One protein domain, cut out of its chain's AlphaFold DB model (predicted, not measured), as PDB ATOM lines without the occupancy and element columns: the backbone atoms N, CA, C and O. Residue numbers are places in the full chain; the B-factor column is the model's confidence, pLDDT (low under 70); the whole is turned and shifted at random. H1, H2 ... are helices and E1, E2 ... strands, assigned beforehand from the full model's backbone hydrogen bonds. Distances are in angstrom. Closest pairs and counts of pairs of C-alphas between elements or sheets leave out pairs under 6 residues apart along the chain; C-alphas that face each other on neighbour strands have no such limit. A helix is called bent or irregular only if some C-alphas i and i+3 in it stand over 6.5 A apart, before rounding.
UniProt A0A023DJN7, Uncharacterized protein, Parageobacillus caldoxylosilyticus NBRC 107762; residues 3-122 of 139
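This is residues 3 to 122 of the 139 residues of an uncharacterized protein of Parageobacillus caldoxylosilyticus NBRC 107762 (UniProt A0A023DJN7). What shape is it? A small antiparallel sheet, E1 - E2, sits near the middle of an elongated body, with H3 packed on E1 and H4 crossing H3 towards one end, and H1 and H2 towards the other. What builds it? The 120 printed residues, under half in named elements, run H1 H2 E1 H3 H4 E2: mostly helix, compact, radius of gyration of the C-alphas 15.7 A, spans 49 by 27 by 21 A.

Which strands? E1 is residues 67 to 70; E2, 118 to 121, ends at C-alpha (41.985, 1.271, 24.166). Which helices? H3, 80 to 95, measures 22.2 A and H2, 19 to 32, 19.8 A between end C-alphas. H1, 5 to 10, begins at C-alpha (42.298, -21.137, 32.194). H4, 102 to 107, is only just irregular: C-alphas 104 and 107 are 6.6 A apart.

What joins the strands? N 69 and O 119, 2.8 A apart, are within hydrogen-bond range. What surrounds them? The closest C-alphas of E1 and H3, Phe 67 and Phe 91, are 5.8 A apart. H3, with residues 81 to 88 alone, touches H4, about perpendicular at 89 degrees, closest C-alphas Leu 84 and Asn 102, 5.7 A. H2, with residues 19 to 23 alone, touches H1, only just about perpendicular at 71 degrees, closest C-alphas Ile 19 and Ile 5, 7.0 A. Helix backbones? Every O i to N i+4 pair is within range in H1, H2 and H3; H4 has 0 of 2, but 2 of 3 O i to N i+3 pairs.

How large? The farthest C-alphas, Ser 16 and Asp 79, are 50.3 A apart. Any weak places? The printed part has no cut; the H2 to E1 link is long, 34 residues, and residues 59 to 63 have pLDDT under 70.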
ATOM      1  N   ILE A   3      36.063 -16.286  30.696       90.19
ATOM      2  CA  ILE A   3      36.654 -17.613  30.543       90.19
ATOM      3  C   ILE A   3      37.630 -17.873  31.690       90.19
ATOM      4  O   ILE A   3      38.197 -16.934  32.245       90.19
ATOM      5  N   THR A   4      37.832 -19.136  32.052       93.75
ATOM      6  CA  THR A   4      38.898 -19.557  32.971       93.75
ATOM      7  C   THR A   4      40.043 -20.221  32.204       93.75
ATOM      8  O   THR A   4      39.881 -20.673  31.067       93.75
ATOM      9  N   ILE A   5      41.221 -20.352  32.820       92.06
ATOM     10  CA  ILE A   5      42.298 -21.137  32.194       92.06
ATOM     11  C   ILE A   5      41.874 -22.608  32.034       92.06
ATOM     12  O   ILE A   5      42.223 -23.236  31.035       92.06
ATOM     13  N   ASN A   6      41.085 -23.155  32.962       91.75
ATOM     14  CA  ASN A   6      40.543 -24.508  32.833       91.75
ATOM     15  C   ASN A   6      39.656 -24.675  31.593       91.75
ATOM     16  O   ASN A   6      39.747 -25.701  30.921       91.75
ATOM     17  N   ASP A   7      38.840 -23.677  31.258       91.94
ATOM     18  CA  ASP A   7      38.024 -23.713  30.040       91.94
ATOM     19  C   ASP A   7      38.906 -23.738  28.788       91.94
ATOM     20  O   ASP A   7      38.654 -24.528  27.878       91.94
ATOM     21  N   LEU A   8      39.992 -22.951  28.775       90.38
ATOM     22  CA  LEU A   8      40.975 -22.977  27.691       90.38
ATOM     23  C   LEU A   8      41.633 -24.352  27.559       90.38
ATOM     24  O   LEU A   8      41.698 -24.870  26.450       90.38
ATOM     25  N   ILE A   9      42.075 -24.966  28.663       90.56
ATOM     26  CA  ILE A   9      42.691 -26.308  28.667       90.56
ATOM     27  C   ILE A   9      41.719 -27.362  28.123       90.56
ATOM     28  O   ILE A   9      42.125 -28.251  27.379       90.56
ATOM     29  N   ARG A  10      40.428 -27.255  28.456       88.62
ATOM     30  CA  ARG A  10      39.384 -28.167  27.961       88.62
ATOM     31  C   ARG A  10      39.115 -28.007  26.462       88.62
ATOM     32  O   ARG A  10      38.572 -28.926  25.848       88.62
ATOM     33  N   CYS A  11      39.490 -26.885  25.846       86.00
ATOM     34  CA  CYS A  11      39.398 -26.734  24.399       86.00
ATOM     35  C   CYS A  11      40.376 -27.678  23.684       86.00
ATOM     36  O   CYS A  11      41.544 -27.794  24.051       86.00
ATOM     37  N   ARG A  12      39.937 -28.271  22.566       76.88
ATOM     38  CA  ARG A  12      40.743 -29.198  21.746       76.88
ATOM     39  C   ARG A  12      42.125 -28.641  21.369       76.88
ATOM     40  O   ARG A  12      43.084 -29.398  21.297       76.88
ATOM     41  N   ALA A  13      42.232 -27.326  21.170       80.62
ATOM     42  CA  ALA A  13      43.487 -26.641  20.852       80.62
ATOM     43  C   ALA A  13      44.535 -26.677  21.987       80.62
ATOM     44  O   ALA A  13      45.729 -26.525  21.721       80.62
ATOM     45  N   PHE A  14      44.115 -26.894  23.237       85.06
ATOM     46  CA  PHE A  14      44.982 -26.908  24.420       85.06
ATOM     47  C   PHE A  14      44.876 -28.197  25.248       85.06
ATOM     48  O   PHE A  14      45.489 -28.262  26.307       85.06
ATOM     49  N   GLY A  15      44.182 -29.234  24.767       73.81
ATOM     50  CA  GLY A  15      43.875 -30.449  25.541       73.81
ATOM     51  C   GLY A  15      45.076 -31.222  26.108       73.81
ATOM     52  O   GLY A  15      44.910 -32.000  27.040       73.81
ATOM     53  N   SER A  16      46.285 -31.005  25.583       83.06
ATOM     54  CA  SER A  16      47.538 -31.587  26.091       83.06
ATOM     55  C   SER A  16      48.423 -30.600  26.860       83.06
ATOM     56  O   SER A  16      49.528 -30.956  27.269       83.06
ATOM     57  N   LYS A  17      47.986 -29.346  27.028       87.50
ATOM     58  CA  LYS A  17      48.784 -28.280  27.633       87.50
ATOM     59  C   LYS A  17      48.479 -28.137  29.119       87.50
ATOM     60  O   LYS A  17      47.325 -28.141  29.535       87.50
ATOM     61  N   ASN A  18      49.525 -27.940  29.915       89.69
ATOM     62  CA  ASN A  18      49.386 -27.574  31.321       89.69
ATOM     63  C   ASN A  18      49.127 -26.064  31.494       89.69
ATOM     64  O   ASN A  18      49.246 -25.269  30.556       89.69
ATOM     65  N   ILE A  19      48.807 -25.656  32.725       91.19
ATOM     66  CA  ILE A  19      48.511 -24.259  33.064       91.19
ATOM     67  C   ILE A  19      49.651 -23.302  32.684       91.19
ATOM     68  O   ILE A  19      49.389 -22.219  32.164       91.19
ATOM     69  N   GLN A  20      50.915 -23.694  32.878       92.75
ATOM     70  CA  GLN A  20      52.065 -22.849  32.550       92.75
ATOM     71  C   GLN A  20      52.177 -22.622  31.039       92.75
ATOM     72  O   GLN A  20      52.462 -21.509  30.597       92.75
ATOM     73  N   GLN A  21      51.916 -23.651  30.235       93.31
ATOM     74  CA  GLN A  21      51.924 -23.555  28.777       93.31
ATOM     75  C   GLN A  21      50.786 -22.670  28.260       93.31
ATOM     76  O   GLN A  21      51.010 -21.885  27.336       93.31
ATOM     77  N   VAL A  22      49.595 -22.746  28.864       94.00
ATOM     78  CA  VAL A  22      48.478 -21.847  28.524       94.00
ATOM     79  C   VAL A  22      48.797 -20.408  28.919       94.00
ATOM     80  O   VAL A  22      48.649 -19.514  28.091       94.00
ATOM     81  N   LYS A  23      49.323 -20.169  30.128       94.94
ATOM     82  CA  LYS A  23      49.775 -18.834  30.556       94.94
ATOM     83  C   LYS A  23      50.839 -18.264  29.626       94.94
ATOM     84  O   LYS A  23      50.735 -17.116  29.211       94.94
ATOM     85  N   LYS A  24      51.836 -19.064  29.240       95.06
ATOM     86  CA  LYS A  24      52.869 -18.639  28.288       95.06
ATOM     87  C   LYS A  24      52.253 -18.236  26.946       95.06
ATOM     88  O   LYS A  24      52.618 -17.200  26.398       95.06
ATOM     89  N   TRP A  25      51.305 -19.019  26.434       94.81
ATOM     90  CA  TRP A  25      50.584 -18.680  25.207       94.81
ATOM     91  C   TRP A  25      49.789 -17.373  25.353       94.81
ATOM     92  O   TRP A  25      49.980 -16.466  24.547       94.81
ATOM     93  N   LEU A  26      49.001 -17.226  26.424       95.25
ATOM     94  CA  LEU A  26      48.251 -16.000  26.728       95.25
ATOM     95  C   LEU A  26      49.169 -14.779  26.818       95.25
ATOM     96  O   LEU A  26      48.852 -13.735  26.258       95.25
ATOM     97  N   TYR A  27      50.323 -14.918  27.473       96.31
ATOM     98  CA  TYR A  27      51.328 -13.866  27.573       96.31
ATOM     99  C   TYR A  27      51.849 -13.442  26.197       96.31
ATOM    100  O   TYR A  27      51.881 -12.250  25.900       96.31
ATOM    101  N   HIS A  28      52.225 -14.393  25.337       96.81
ATOM    102  CA  HIS A  28      52.707 -14.074  23.991       96.81
ATOM    103  C   HIS A  28      51.625 -13.414  23.136       96.81
ATOM    104  O   HIS A  28      51.900 -12.427  22.454       96.81
ATOM    105  N   CYS A  29      50.391 -13.910  23.206       96.25
ATOM    106  CA  CYS A  29      49.273 -13.326  22.483       96.25
ATOM    107  C   CYS A  29      48.936 -11.914  22.985       96.25
ATOM    108  O   CYS A  29      48.803 -11.013  22.159       96.25
ATOM    109  N   LYS A  30      48.888 -11.691  24.307       96.19
ATOM    110  CA  LYS A  30      48.702 -10.355  24.899       96.19
ATOM    111  C   LYS A  30      49.830  -9.419  24.471       96.19
ATOM    112  O   LYS A  30      49.550  -8.401  23.858       96.19
ATOM    113  N   LYS A  31      51.098  -9.830  24.613       96.75
ATOM    114  CA  LYS A  31      52.271  -9.055  24.159       96.75
ATOM    115  C   LYS A  31      52.213  -8.691  22.671       96.75
ATOM    116  O   LYS A  31      52.612  -7.600  22.282       96.75
ATOM    117  N   SER A  32      51.714  -9.590  21.824       97.12
ATOM    118  CA  SER A  32      51.543  -9.306  20.394       97.12
ATOM    119  C   SER A  32      50.369  -8.367  20.079       97.12
ATOM    120  O   SER A  32      50.282  -7.856  18.967       97.12
ATOM    121  N   GLY A  33      49.463  -8.138  21.030       96.38
ATOM    122  CA  GLY A  33      48.248  -7.351  20.847       96.38
ATOM    123  C   GLY A  33      47.110  -8.103  20.150       96.38
ATOM    124  O   GLY A  33      46.056  -7.526  19.931       96.38
ATOM    125  N   ILE A  34      47.248  -9.384  19.796       95.94
ATOM    126  CA  ILE A  34      46.128 -10.121  19.171       95.94
ATOM    127  C   ILE A  34      45.023 -10.479  20.176       95.94
ATOM    128  O   ILE A  34      43.885 -10.738  19.779       95.94
ATOM    129  N   LEU A  35      45.371 -10.488  21.467       94.38
ATOM    130  CA  LEU A  35      44.457 -10.647  22.589       94.38
ATOM    131  C   LEU A  35      44.598  -9.487  23.565       94.38
ATOM    132  O   LEU A  35      45.703  -8.994  23.783       94.38
ATOM    133  N   PHE A  36      43.501  -9.161  24.235       93.56
ATOM    134  CA  PHE A  36      43.500  -8.299  25.405       93.56
ATOM    135  C   PHE A  36      42.654  -8.903  26.527       93.56
ATOM    136  O   PHE A  36      41.658  -9.586  26.287       93.56
ATOM    137  N   PHE A  37      43.098  -8.670  27.752       92.12
ATOM    138  CA  PHE A  37      42.414  -8.912  29.022       92.12
ATOM    139  C   PHE A  37      43.107  -8.009  30.043       92.12
ATOM    140  O   PHE A  37      44.298  -7.735  29.887       92.12
ATOM    141  N   GLU A  38      42.396  -7.506  31.044       90.06
ATOM    142  CA  GLU A  38      42.933  -6.490  31.962       90.06
ATOM    143  C   GLU A  38      43.976  -7.099  32.909       90.06
ATOM    144  O   GLU A  38      45.054  -6.551  33.134       90.06
ATOM    145  N   GLU A  39      43.704  -8.316  33.365       91.00
ATOM    146  CA  GLU A  39      44.439  -9.018  34.400       91.00
ATOM    147  C   GLU A  39      45.894  -9.329  34.007       91.00
ATOM    148  O   GLU A  39      46.262  -9.534  32.838       91.00
ATOM    149  N   ASN A  40      46.755  -9.424  35.021       91.12
ATOM    150  CA  ASN A  40      48.111  -9.925  34.862       91.12
ATOM    151  C   ASN A  40      48.087 -11.452  34.666       91.12
ATOM    152  O   ASN A  40      47.599 -12.199  35.513       91.12
ATOM    153  N   VAL A  41      48.677 -11.941  33.567       92.38
ATOM    154  CA  VAL A  41      48.740 -13.381  33.237       92.38
ATOM    155  C   VAL A  41      49.309 -14.218  34.376       92.38
ATOM    156  O   VAL A  41      48.880 -15.355  34.600       92.38
ATOM    157  N   PHE A  42      50.309 -13.685  35.074       89.38
ATOM    158  CA  PHE A  42      50.998 -14.425  36.121       89.38
ATOM    159  C   PHE A  42      50.109 -14.630  37.352       89.38
ATOM    160  O   PHE A  42      50.204 -15.683  37.982       89.38
ATOM    161  N   GLU A  43      49.165 -13.720  37.594       91.69
ATOM    162  CA  GLU A  43      48.217 -13.743  38.715       91.69
ATOM    163  C   GLU A  43      46.961 -14.580  38.434       91.69
ATOM    164  O   GLU A  43      46.283 -15.007  39.366       91.69
ATOM    165  N   LEU A  44      46.663 -14.891  37.166       91.81
ATOM    166  CA  LEU A  44      45.504 -15.717  36.814       91.81
ATOM    167  C   LEU A  44      45.593 -17.114  37.449       91.81
ATOM    168  O   LEU A  44      46.561 -17.846  37.232       91.81
ATOM    169  N   THR A  45      44.573 -17.537  38.191       92.00
ATOM    170  CA  THR A  45      44.478 -18.930  38.657       92.00
ATOM    171  C   THR A  45      43.764 -19.806  37.624       92.00
ATOM    172  O   THR A  45      43.194 -19.309  36.654       92.00
ATOM    173  N   SER A  46      43.781 -21.129  37.815       89.81
ATOM    174  CA  SER A  46      43.094 -22.066  36.916       89.81
ATOM    175  C   SER A  46      41.585 -21.813  36.817       89.81
ATOM    176  O   SER A  46      40.999 -22.052  35.759       89.81
ATOM    177  N   SER A  47      40.979 -21.309  37.894       92.00
ATOM    178  CA  SER A  47      39.527 -21.169  38.045       92.00
ATOM    179  C   SER A  47      39.043 -19.720  38.095       92.00
ATOM    180  O   SER A  47      37.836 -19.501  38.088       92.00
ATOM    181  N   THR A  48      39.940 -18.729  38.152       90.88
ATOM    182  CA  THR A  48      39.540 -17.315  38.145       90.88
ATOM    183  C   THR A  48      39.001 -16.947  36.758       90.88
ATOM    184  O   THR A  48      39.745 -17.077  35.780       90.88
ATOM    185  N   PRO A  49      37.736 -16.503  36.638       91.88
ATOM    186  CA  PRO A  49      37.200 -16.037  35.368       91.88
ATOM    187  C   PRO A  49      37.750 -14.649  35.034       91.88
ATOM    188  O   PRO A  49      37.801 -13.781  35.900       91.88
ATOM    189  N   PHE A  50      38.098 -14.432  33.771       90.62
ATOM    190  CA  PHE A  50      38.567 -13.145  33.258       90.62
ATOM    191  C   PHE A  50      37.977 -12.858  31.879       90.62
ATOM    192  O   PHE A  50      37.552 -13.774  31.167       90.62
ATOM    193  N   ASN A  51      37.924 -11.580  31.502       89.25
ATOM    194  CA  ASN A  51      37.381 -11.160  30.216       89.25
ATOM    195  C   ASN A  51      38.465 -11.154  29.133       89.25
ATOM    196  O   ASN A  51      39.396 -10.359  29.196       89.25
ATOM    197  N   ILE A  52      38.304 -11.997  28.113       89.88
ATOM    198  CA  ILE A  52      39.208 -12.066  26.957       89.88
ATOM    199  C   ILE A  52      38.578 -11.426  25.710       89.88
ATOM    200  O   ILE A  52      37.395 -11.642  25.416       89.88
ATOM    201  N   TYR A  53      39.385 -10.666  24.970       91.62
ATOM    202  CA  TYR A  53      39.010  -9.939  23.756       91.62
ATOM    203  C   TYR A  53      39.999 -10.246  22.625       91.62
ATOM    204  O   TYR A  53      41.196 -10.377  22.874       91.62
ATOM    205  N   TYR A  54      39.502 -10.375  21.392       92.69
ATOM    206  CA  TYR A  54      40.272 -10.819  20.224       92.69
ATOM    207  C   TYR A  54      40.318  -9.728  19.161       92.69
ATOM    208  O   TYR A  54      39.270  -9.308  18.685       92.69
ATOM    209  N   ALA A  55      41.507  -9.342  18.699       93.38
ATOM    210  CA  ALA A  55      41.653  -8.178  17.819       93.38
ATOM    211  C   ALA A  55      40.843  -8.266  16.506       93.38
ATOM    212  O   ALA A  55      40.377  -7.263  15.974       93.38
ATOM    213  N   LEU A  56      40.662  -9.481  15.979       90.50
ATOM    214  CA  LEU A  56      40.005  -9.725  14.691       90.50
ATOM    215  C   LEU A  56      38.526 -10.102  14.800       90.50
ATOM    216  O   LEU A  56      37.859 -10.237  13.776       90.50
ATOM    217  N   SER A  57      38.014 -10.317  16.010       85.88
ATOM    218  CA  SER A  57      36.644 -10.782  16.195       85.88
ATOM    219  C   SER A  57      36.022 -10.117  17.416       85.88
ATOM    220  O   SER A  57      36.281 -10.570  18.537       85.88
ATOM    221  N   PRO A  58      35.145  -9.112  17.231       79.44
ATOM    222  CA  PRO A  58      34.296  -8.657  18.321       79.44
ATOM    223  C   PRO A  58      33.458  -9.845  18.802       79.44
ATOM    224  O   PRO A  58      32.772 -10.511  18.022       79.44
ATOM    225  N   TYR A  59      33.520 -10.156  20.091       66.75
ATOM    226  CA  TYR A  59      32.605 -11.148  20.643       66.75
ATOM    227  C   TYR A  59      31.237 -10.494  20.874       66.75
ATOM    228  O   TYR A  59      31.173  -9.349  21.313       66.75
ATOM    229  N   LYS A  60      30.144 -11.233  20.641       62.31
ATOM    230  CA  LYS A  60      28.743 -10.796  20.855       62.31
ATOM    231  C   LYS A  60      28.360 -10.687  22.344       62.31
ATOM    232  O   LYS A  60      27.264 -11.066  22.743       62.31
ATOM    233  N   SER A  61      29.296 -10.282  23.192       58.69
ATOM    234  CA  SER A  61      29.076 -10.118  24.626       58.69
ATOM    235  C   SER A  61      28.556  -8.708  24.900       58.69
ATOM    236  O   SER A  61      28.948  -7.758  24.231       58.69
ATOM    237  N   SER A  62      27.681  -8.597  25.900       55.69
ATOM    238  CA  SER A  62      27.188  -7.336  26.468       55.69
ATOM    239  C   SER A  62      28.297  -6.427  27.009       55.69
ATOM    240  O   SER A  62      28.080  -5.226  27.145       55.69
ATOM    241  N   ASP A  63      29.480  -6.979  27.290       64.88
ATOM    242  CA  ASP A  63      30.617  -6.254  27.852       64.88
ATOM    243  C   ASP A  63      31.410  -5.596  26.711       64.88
ATOM    244  O   ASP A  63      32.473  -6.059  26.288       64.88
ATOM    245  N   ILE A  64      30.829  -4.526  26.166       74.62
ATOM    246  CA  ILE A  64      31.486  -3.625  25.218       74.62
ATOM    247  C   ILE A  64      32.458  -2.751  26.012       74.62
ATOM    248  O   ILE A  64      32.035  -1.914  26.806       74.62
ATOM    249  N   ASN A  65      33.757  -2.956  25.809       78.94
ATOM    250  CA  ASN A  65      34.792  -2.116  26.394       78.94
ATOM    251  C   ASN A  65      36.023  -2.077  25.471       78.94
ATOM    252  O   ASN A  65      36.033  -1.233  24.574       78.94
ATOM    253  N   PRO A  66      37.037  -2.957  25.609       91.19
ATOM    254  CA  PRO A  66      38.281  -2.747  24.901       91.19
ATOM    255  C   PRO A  66      38.136  -3.000  23.402       91.19
ATOM    256  O   PRO A  66      37.610  -4.034  22.977       91.19
ATOM    257  N   PHE A  67      38.679  -2.087  22.602       93.31
ATOM    258  CA  PHE A  67      38.729  -2.216  21.151       93.31
ATOM    259  C   PHE A  67      40.166  -2.057  20.629       93.31
ATOM    260  O   PHE A  67      40.953  -1.290  21.189       93.31
ATOM    261  N   PRO A  68      40.524  -2.801  19.570       95.88
ATOM    262  CA  PRO A  68      41.856  -2.783  18.992       95.88
ATOM    263  C   PRO A  68      41.977  -1.735  17.878       95.88
ATOM    264  O   PRO A  68      41.082  -1.572  17.046       95.88
ATOM    265  N   ILE A  69      43.150  -1.120  17.789       95.81
ATOM    266  CA  ILE A  69      43.605  -0.322  16.650       95.81
ATOM    267  C   ILE A  69      44.859  -0.998  16.091       95.81
ATOM    268  O   ILE A  69      45.797  -1.250  16.854       95.81
ATOM    269  N   PRO A  70      44.912  -1.353  14.796       96.94
ATOM    270  CA  PRO A  70      46.135  -1.862  14.191       96.94
ATOM    271  C   PRO A  70      47.263  -0.841  14.342       96.94
ATOM    272  O   PRO A  70      47.081   0.327  14.016       96.94
ATOM    273  N   ILE A  71      48.447  -1.274  14.781       95.19
ATOM    274  CA  ILE A  71      49.563  -0.354  15.063       95.19
ATOM    275  C   ILE A  71      49.982   0.465  13.835       95.19
ATOM    276  O   ILE A  71      50.392   1.610  13.953       95.19
ATOM    277  N   LYS A  72      49.826  -0.119  12.643       95.94
ATOM    278  CA  LYS A  72      50.100   0.530  11.354       95.94
ATOM    279  C   LYS A  72      49.162   1.697  11.036       95.94
ATOM    280  O   LYS A  72      49.501   2.511  10.188       95.94
ATOM    281  N   ASP A  73      47.999   1.734  11.678       95.06
ATOM    282  CA  ASP A  73      46.998   2.769  11.472       95.06
ATOM    283  C   ASP A  73      47.003   3.779  12.639       95.06
ATOM    284  O   ASP A  73      46.249   4.750  12.610       95.06
ATOM    285  N   PHE A  74      47.825   3.553  13.675       91.25
ATOM    286  CA  PHE A  74      47.904   4.414  14.851       91.25
ATOM    287  C   PHE A  74      48.506   5.773  14.504       91.25
ATOM    288  O   PHE A  74      49.524   5.860  13.819       91.25
ATOM    289  N   THR A  75      47.869   6.826  15.003       89.44
ATOM    290  CA  THR A  75      48.258   8.220  14.797       89.44
ATOM    291  C   THR A  75      48.090   8.963  16.120       89.44
ATOM    292  O   THR A  75      47.197   8.631  16.895       89.44
ATOM    293  N   LEU A  76      48.973   9.927  16.384       86.31
ATOM    294  CA  LEU A  76      48.842  10.860  17.500       86.31
ATOM    295  C   LEU A  76      48.218  12.148  16.972       86.31
ATOM    296  O   LEU A  76      48.679  12.670  15.955       86.31
ATOM    297  N   PHE A  77      47.196  12.636  17.663       88.00
ATOM    298  CA  PHE A  77      46.505  13.874  17.334       88.00
ATOM    299  C   PHE A  77      46.773  14.903  18.432       88.00
ATOM    300  O   PHE A  77      46.751  14.566  19.617       88.00
ATOM    301  N   ASP A  78      47.040  16.148  18.037       87.56
ATOM    302  CA  ASP A  78      47.146  17.271  18.978       87.56
ATOM    303  C   ASP A  78      45.755  17.805  19.362       87.56
ATOM    304  O   ASP A  78      45.580  18.400  20.427       87.56
ATOM    305  N   ASP A  79      44.763  17.587  18.493       92.75
ATOM    306  CA  ASP A  79      43.374  17.974  18.697       92.75
ATOM    307  C   ASP A  79      42.560  16.837  19.334       92.75
ATOM    308  O   ASP A  79      42.581  15.688  18.883       92.75
ATOM    309  N   LEU A  80      41.829  17.171  20.400       89.31
ATOM    310  CA  LEU A  80      41.029  16.202  21.147       89.31
ATOM    311  C   LEU A  80      39.852  15.675  20.320       89.31
ATOM    312  O   LEU A  80      39.526  14.496  20.429       89.31
ATOM    313  N   ASP A  81      39.198  16.514  19.519       90.69
ATOM    314  CA  ASP A  81      38.050  16.066  18.732       90.69
ATOM    315  C   ASP A  81      38.502  15.082  17.643       90.69
ATOM    316  O   ASP A  81      37.855  14.048  17.466       90.69
ATOM    317  N   GLU A  82      39.650  15.325  16.998       92.25
ATOM    318  CA  GLU A  82      40.271  14.385  16.053       92.25
ATOM    319  C   GLU A  82      40.620  13.036  16.705       92.25
ATOM    320  O   GLU A  82      40.294  11.983  16.144       92.25
ATOM    321  N   ASP A  83      41.206  13.039  17.909       90.81
ATOM    322  CA  ASP A  83      41.512  11.806  18.651       90.81
ATOM    323  C   ASP A  83      40.235  11.017  18.990       90.81
ATOM    324  O   ASP A  83      40.133   9.810  18.739       90.81
ATOM    325  N   LEU A  84      39.193  11.698  19.480       91.69
ATOM    326  CA  LEU A  84      37.920  11.051  19.802       91.69
ATOM    327  C   LEU A  84      37.214  10.514  18.548       91.69
ATOM    328  O   LEU A  84      36.581   9.453  18.602       91.69
ATOM    329  N   GLU A  85      37.310  11.208  17.411       92.88
ATOM    330  CA  GLU A  85      36.789  10.718  16.133       92.88
ATOM    331  C   GLU A  85      37.544   9.493  15.626       92.88
ATOM    332  O   GLU A  85      36.921   8.535  15.145       92.88
ATOM    333  N   PHE A  86      38.867   9.486  15.778       93.44
ATOM    334  CA  PHE A  86      39.712   8.348  15.458       93.44
ATOM    335  C   PHE A  86      39.343   7.129  16.314       93.44
ATOM    336  O   PHE A  86      39.069   6.046  15.779       93.44
ATOM    337  N   MET A  87      39.218   7.308  17.631       92.62
ATOM    338  CA  MET A  87      38.751   6.270  18.553       92.62
ATOM    339  C   MET A  87      37.360   5.750  18.172       92.62
ATOM    340  O   MET A  87      37.156   4.532  18.091       92.62
ATOM    341  N   ARG A  88      36.415   6.654  17.863       93.00
ATOM    342  CA  ARG A  88      35.070   6.295  17.392       93.00
ATOM    343  C   ARG A  88      35.139   5.404  16.164       93.00
ATOM    344  O   ARG A  88      34.523   4.339  16.164       93.00
ATOM    345  N   HIS A  89      35.898   5.794  15.142       94.12
ATOM    346  CA  HIS A  89      35.999   5.034  13.898       94.12
ATOM    347  C   HIS A  89      36.375   3.565  14.147       94.12
ATOM    348  O   HIS A  89      35.700   2.654  13.654       94.12
ATOM    349  N   TYR A  90      37.423   3.314  14.937       94.50
ATOM    350  CA  TYR A  90      37.877   1.949  15.221       94.50
ATOM    351  C   TYR A  90      36.923   1.182  16.126       94.50
ATOM    352  O   TYR A  90      36.676  -0.002  15.878       94.50
ATOM    353  N   PHE A  91      36.334   1.845  17.118       92.75
ATOM    354  CA  PHE A  91      35.322   1.244  17.971       92.75
ATOM    355  C   PHE A  91      34.112   0.765  17.161       92.75
ATOM    356  O   PHE A  91      33.726  -0.404  17.251       92.75
ATOM    357  N   GLU A  92      33.535   1.633  16.326       92.12
ATOM    358  CA  GLU A  92      32.362   1.301  15.515       92.12
ATOM    359  C   GLU A  92      32.689   0.214  14.488       92.12
ATOM    360  O   GLU A  92      31.906  -0.718  14.276       92.12
ATOM    361  N   LYS A  93      33.881   0.282  13.882       92.19
ATOM    362  CA  LYS A  93      34.373  -0.730  12.943       92.19
ATOM    363  C   LYS A  93      34.538  -2.091  13.607       92.19
ATOM    364  O   LYS A  93      34.194  -3.095  12.973       92.19
ATOM    365  N   TYR A  94      35.065  -2.129  14.827       92.38
ATOM    366  CA  TYR A  94      35.281  -3.357  15.579       92.38
ATOM    367  C   TYR A  94      33.954  -3.929  16.072       92.38
ATOM    368  O   TYR A  94      33.625  -5.047  15.706       92.38
ATOM    369  N   TYR A  95      33.140  -3.166  16.802       89.50
ATOM    370  CA  TYR A  95      31.898  -3.666  17.404       89.50
ATOM    371  C   TYR A  95      30.685  -3.698  16.468       89.50
ATOM    372  O   TYR A  95      29.658  -4.267  16.834       89.50
ATOM    373  N   LYS A  96      30.778  -3.102  15.273       88.75
ATOM    374  CA  LYS A  96      29.645  -2.921  14.344       88.75
ATOM    375  C   LYS A  96      28.466  -2.189  14.996       88.75
ATOM    376  O   LYS A  96      27.308  -2.478  14.703       88.75
ATOM    377  N   LYS A  97      28.769  -1.243  15.887       86.50
ATOM    378  CA  LYS A  97      27.796  -0.444  16.638       86.50
ATOM    379  C   LYS A  97      28.141   1.027  16.492       86.50
ATOM    380  O   LYS A  97      29.283   1.386  16.734       86.50
ATOM    381  N   ARG A  98      27.154   1.853  16.143       87.06
ATOM    382  CA  ARG A  98      27.314   3.305  16.027       87.06
ATOM    383  C   ARG A  98      27.300   3.977  17.406       87.06
ATOM    384  O   ARG A  98      26.506   3.592  18.266       87.06
ATOM    385  N   VAL A  99      28.130   4.995  17.586       86.06
ATOM    386  CA  VAL A  99      28.185   5.881  18.750       86.06
ATOM    387  C   VAL A  99      27.835   7.290  18.281       86.06
ATOM    388  O   VAL A  99      28.467   7.832  17.382       86.06
ATOM    389  N   LEU A 100      26.790   7.878  18.864       80.69
ATOM    390  CA  LEU A 100      26.291   9.194  18.445       80.69
ATOM    391  C   LEU A 100      27.088  10.360  19.044       80.69
ATOM    392  O   LEU A 100      27.060  11.451  18.487       80.69
ATOM    393  N   ASP A 101      27.781  10.128  20.160       85.62
ATOM    394  CA  ASP A 101      28.479  11.158  20.928       85.62
ATOM    395  C   ASP A 101      29.925  10.742  21.226       85.62
ATOM    396  O   ASP A 101      30.173   9.761  21.933       85.62
ATOM    397  N   ASN A 102      30.879  11.521  20.712       84.25
ATOM    398  CA  ASN A 102      32.317  11.303  20.880       84.25
ATOM    399  C   ASN A 102      32.764  11.381  22.345       84.25
ATOM    400  O   ASN A 102      33.734  10.728  22.730       84.25
ATOM    401  N   ARG A 103      32.015  12.086  23.204       85.00
ATOM    402  CA  ARG A 103      32.299  12.171  24.646       85.00
ATOM    403  C   ARG A 103      32.257  10.807  25.338       85.00
ATOM    404  O   ARG A 103      32.812  10.651  26.421       85.00
ATOM    405  N   TYR A 104      31.668   9.793  24.697       82.81
ATOM    406  CA  TYR A 104      31.758   8.395  25.117       82.81
ATOM    407  C   TYR A 104      33.211   7.909  25.294       82.81
ATOM    408  O   TYR A 104      33.467   7.037  26.135       82.81
ATOM    409  N   PHE A 105      34.155   8.459  24.525       88.00
ATOM    410  CA  PHE A 105      35.556   8.040  24.522       88.00
ATOM    411  C   PHE A 105      36.429   8.760  25.560       88.00
ATOM    412  O   PHE A 105      37.459   8.217  25.935       88.00
ATOM    413  N   LEU A 106      35.957   9.861  26.166       86.69
ATOM    414  CA  LEU A 106      36.659  10.592  27.244       86.69
ATOM    415  C   LEU A 106      36.920   9.759  28.515       86.69
ATOM    416  O   LEU A 106      37.620  10.183  29.434       86.69
ATOM    417  N   PHE A 107      36.295   8.588  28.608       83.12
ATOM    418  CA  PHE A 107      36.399   7.682  29.746       83.12
ATOM    419  C   PHE A 107      37.300   6.475  29.490       83.12
ATOM    420  O   PHE A 107      37.371   5.591  30.342       83.12
ATOM    421  N   TYR A 108      37.925   6.405  28.319       86.62
ATOM    422  CA  TYR A 108      38.961   5.423  28.035       86.62
ATOM    423  C   TYR A 108      40.298   5.893  28.613       86.62
ATOM    424  O   TYR A 108      40.519   7.091  28.788       86.62
ATOM    425  N   GLU A 109      41.163   4.937  28.939       80.06
ATOM    426  CA  GLU A 109      42.500   5.214  29.451       80.06
ATOM    427  C   GLU A 109      43.308   6.034  28.446       80.06
ATOM    428  O   GLU A 109      43.345   5.716  27.255       80.06
ATOM    429  N   THR A 110      43.997   7.055  28.954       76.38
ATOM    430  CA  THR A 110      44.951   7.860  28.180       76.38
ATOM    431  C   THR A 110      46.205   7.066  27.825       76.38
ATOM    432  O   THR A 110      46.876   7.376  26.847       76.38
ATOM    433  N   GLU A 111      46.520   6.035  28.613       84.38
ATOM    434  CA  GLU A 111      47.607   5.095  28.354       84.38
ATOM    435  C   GLU A 111      47.025   3.762  27.858       84.38
ATOM    436  O   GLU A 111      46.702   2.879  28.660       84.38
ATOM    437  N   PRO A 112      46.848   3.586  26.535       91.06
ATOM    438  CA  PRO A 112      46.335   2.339  25.997       91.06
ATOM    439  C   PRO A 112      47.369   1.220  26.141       91.06
ATOM    440  O   PRO A 112      48.580   1.433  26.234       91.06
ATOM    441  N   TYR A 113      46.904  -0.025  26.080       94.00
ATOM    442  CA  TYR A 113      47.812  -1.163  26.067       94.00
ATOM    443  C   TYR A 113      48.459  -1.317  24.686       94.00
ATOM    444  O   TYR A 113      47.777  -1.594  23.698       94.00
ATOM    445  N   VAL A 114      49.785  -1.198  24.618       95.12
ATOM    446  CA  VAL A 114      50.550  -1.278  23.365       95.12
ATOM    447  C   VAL A 114      51.096  -2.692  23.151       95.12
ATOM    448  O   VAL A 114      52.020  -3.136  23.837       95.12
ATOM    449  N   GLY A 115      50.533  -3.407  22.178       96.31
ATOM    450  CA  GLY A 115      51.064  -4.671  21.672       96.31
ATOM    451  C   GLY A 115      51.866  -4.494  20.379       96.31
ATOM    452  O   GLY A 115      51.874  -3.429  19.773       96.31
ATOM    453  N   ILE A 116      52.517  -5.568  19.919       97.25
ATOM    454  CA  ILE A 116      53.343  -5.544  18.691       97.25
ATOM    455  C   ILE A 116      52.524  -5.194  17.437       97.25
ATOM    456  O   ILE A 116      53.018  -4.497  16.559       97.25
ATOM    457  N   HIS A 117      51.297  -5.711  17.319       97.56
ATOM    458  CA  HIS A 117      50.464  -5.542  16.121       97.56
ATOM    459  C   HIS A 117      49.246  -4.647  16.340       97.56
ATOM    460  O   HIS A 117      48.708  -4.111  15.371       97.56
ATOM    461  N   TYR A 118      48.804  -4.496  17.588       97.69
ATOM    462  CA  TYR A 118      47.601  -3.750  17.940       97.69
ATOM    463  C   TYR A 118      47.804  -2.974  19.233       97.69
ATOM    464  O   TYR A 118      48.441  -3.464  20.168       97.69
ATOM    465  N   ILE A 119      47.179  -1.806  19.285       95.81
ATOM    466  CA  ILE A 119      47.004  -0.986  20.476       95.81
ATOM    467  C   ILE A 119      45.567  -1.177  20.950       95.81
ATOM    468  O   ILE A 119      44.640  -1.167  20.142       95.81
ATOM    469  N   TRP A 120      45.377  -1.388  22.245       95.12
ATOM    470  CA  TRP A 120      44.063  -1.582  22.842       95.12
ATOM    471  C   TRP A 120      43.703  -0.400  23.717       95.12
ATOM    472  O   TRP A 120      44.316  -0.186  24.763       95.12
ATOM    473  N   TYR A 121      42.660   0.311  23.309       93.19
ATOM    474  CA  TYR A 121      41.985   1.271  24.166       93.19
ATOM    475  C   TYR A 121      40.967   0.530  25.010       93.19
ATOM    476  O   TYR A 121      40.216  -0.300  24.501       93.19
ATOM    477  N   TYR A 122      40.943   0.828  26.301       90.69
ATOM    478  CA  TYR A 122      40.009   0.249  27.255       90.69
ATOM    479  C   TYR A 122      39.680   1.272  28.336       90.69
ATOM    480  O   TYR A 122      40.413   2.235  28.527       90.69
TER     481      TYR A 122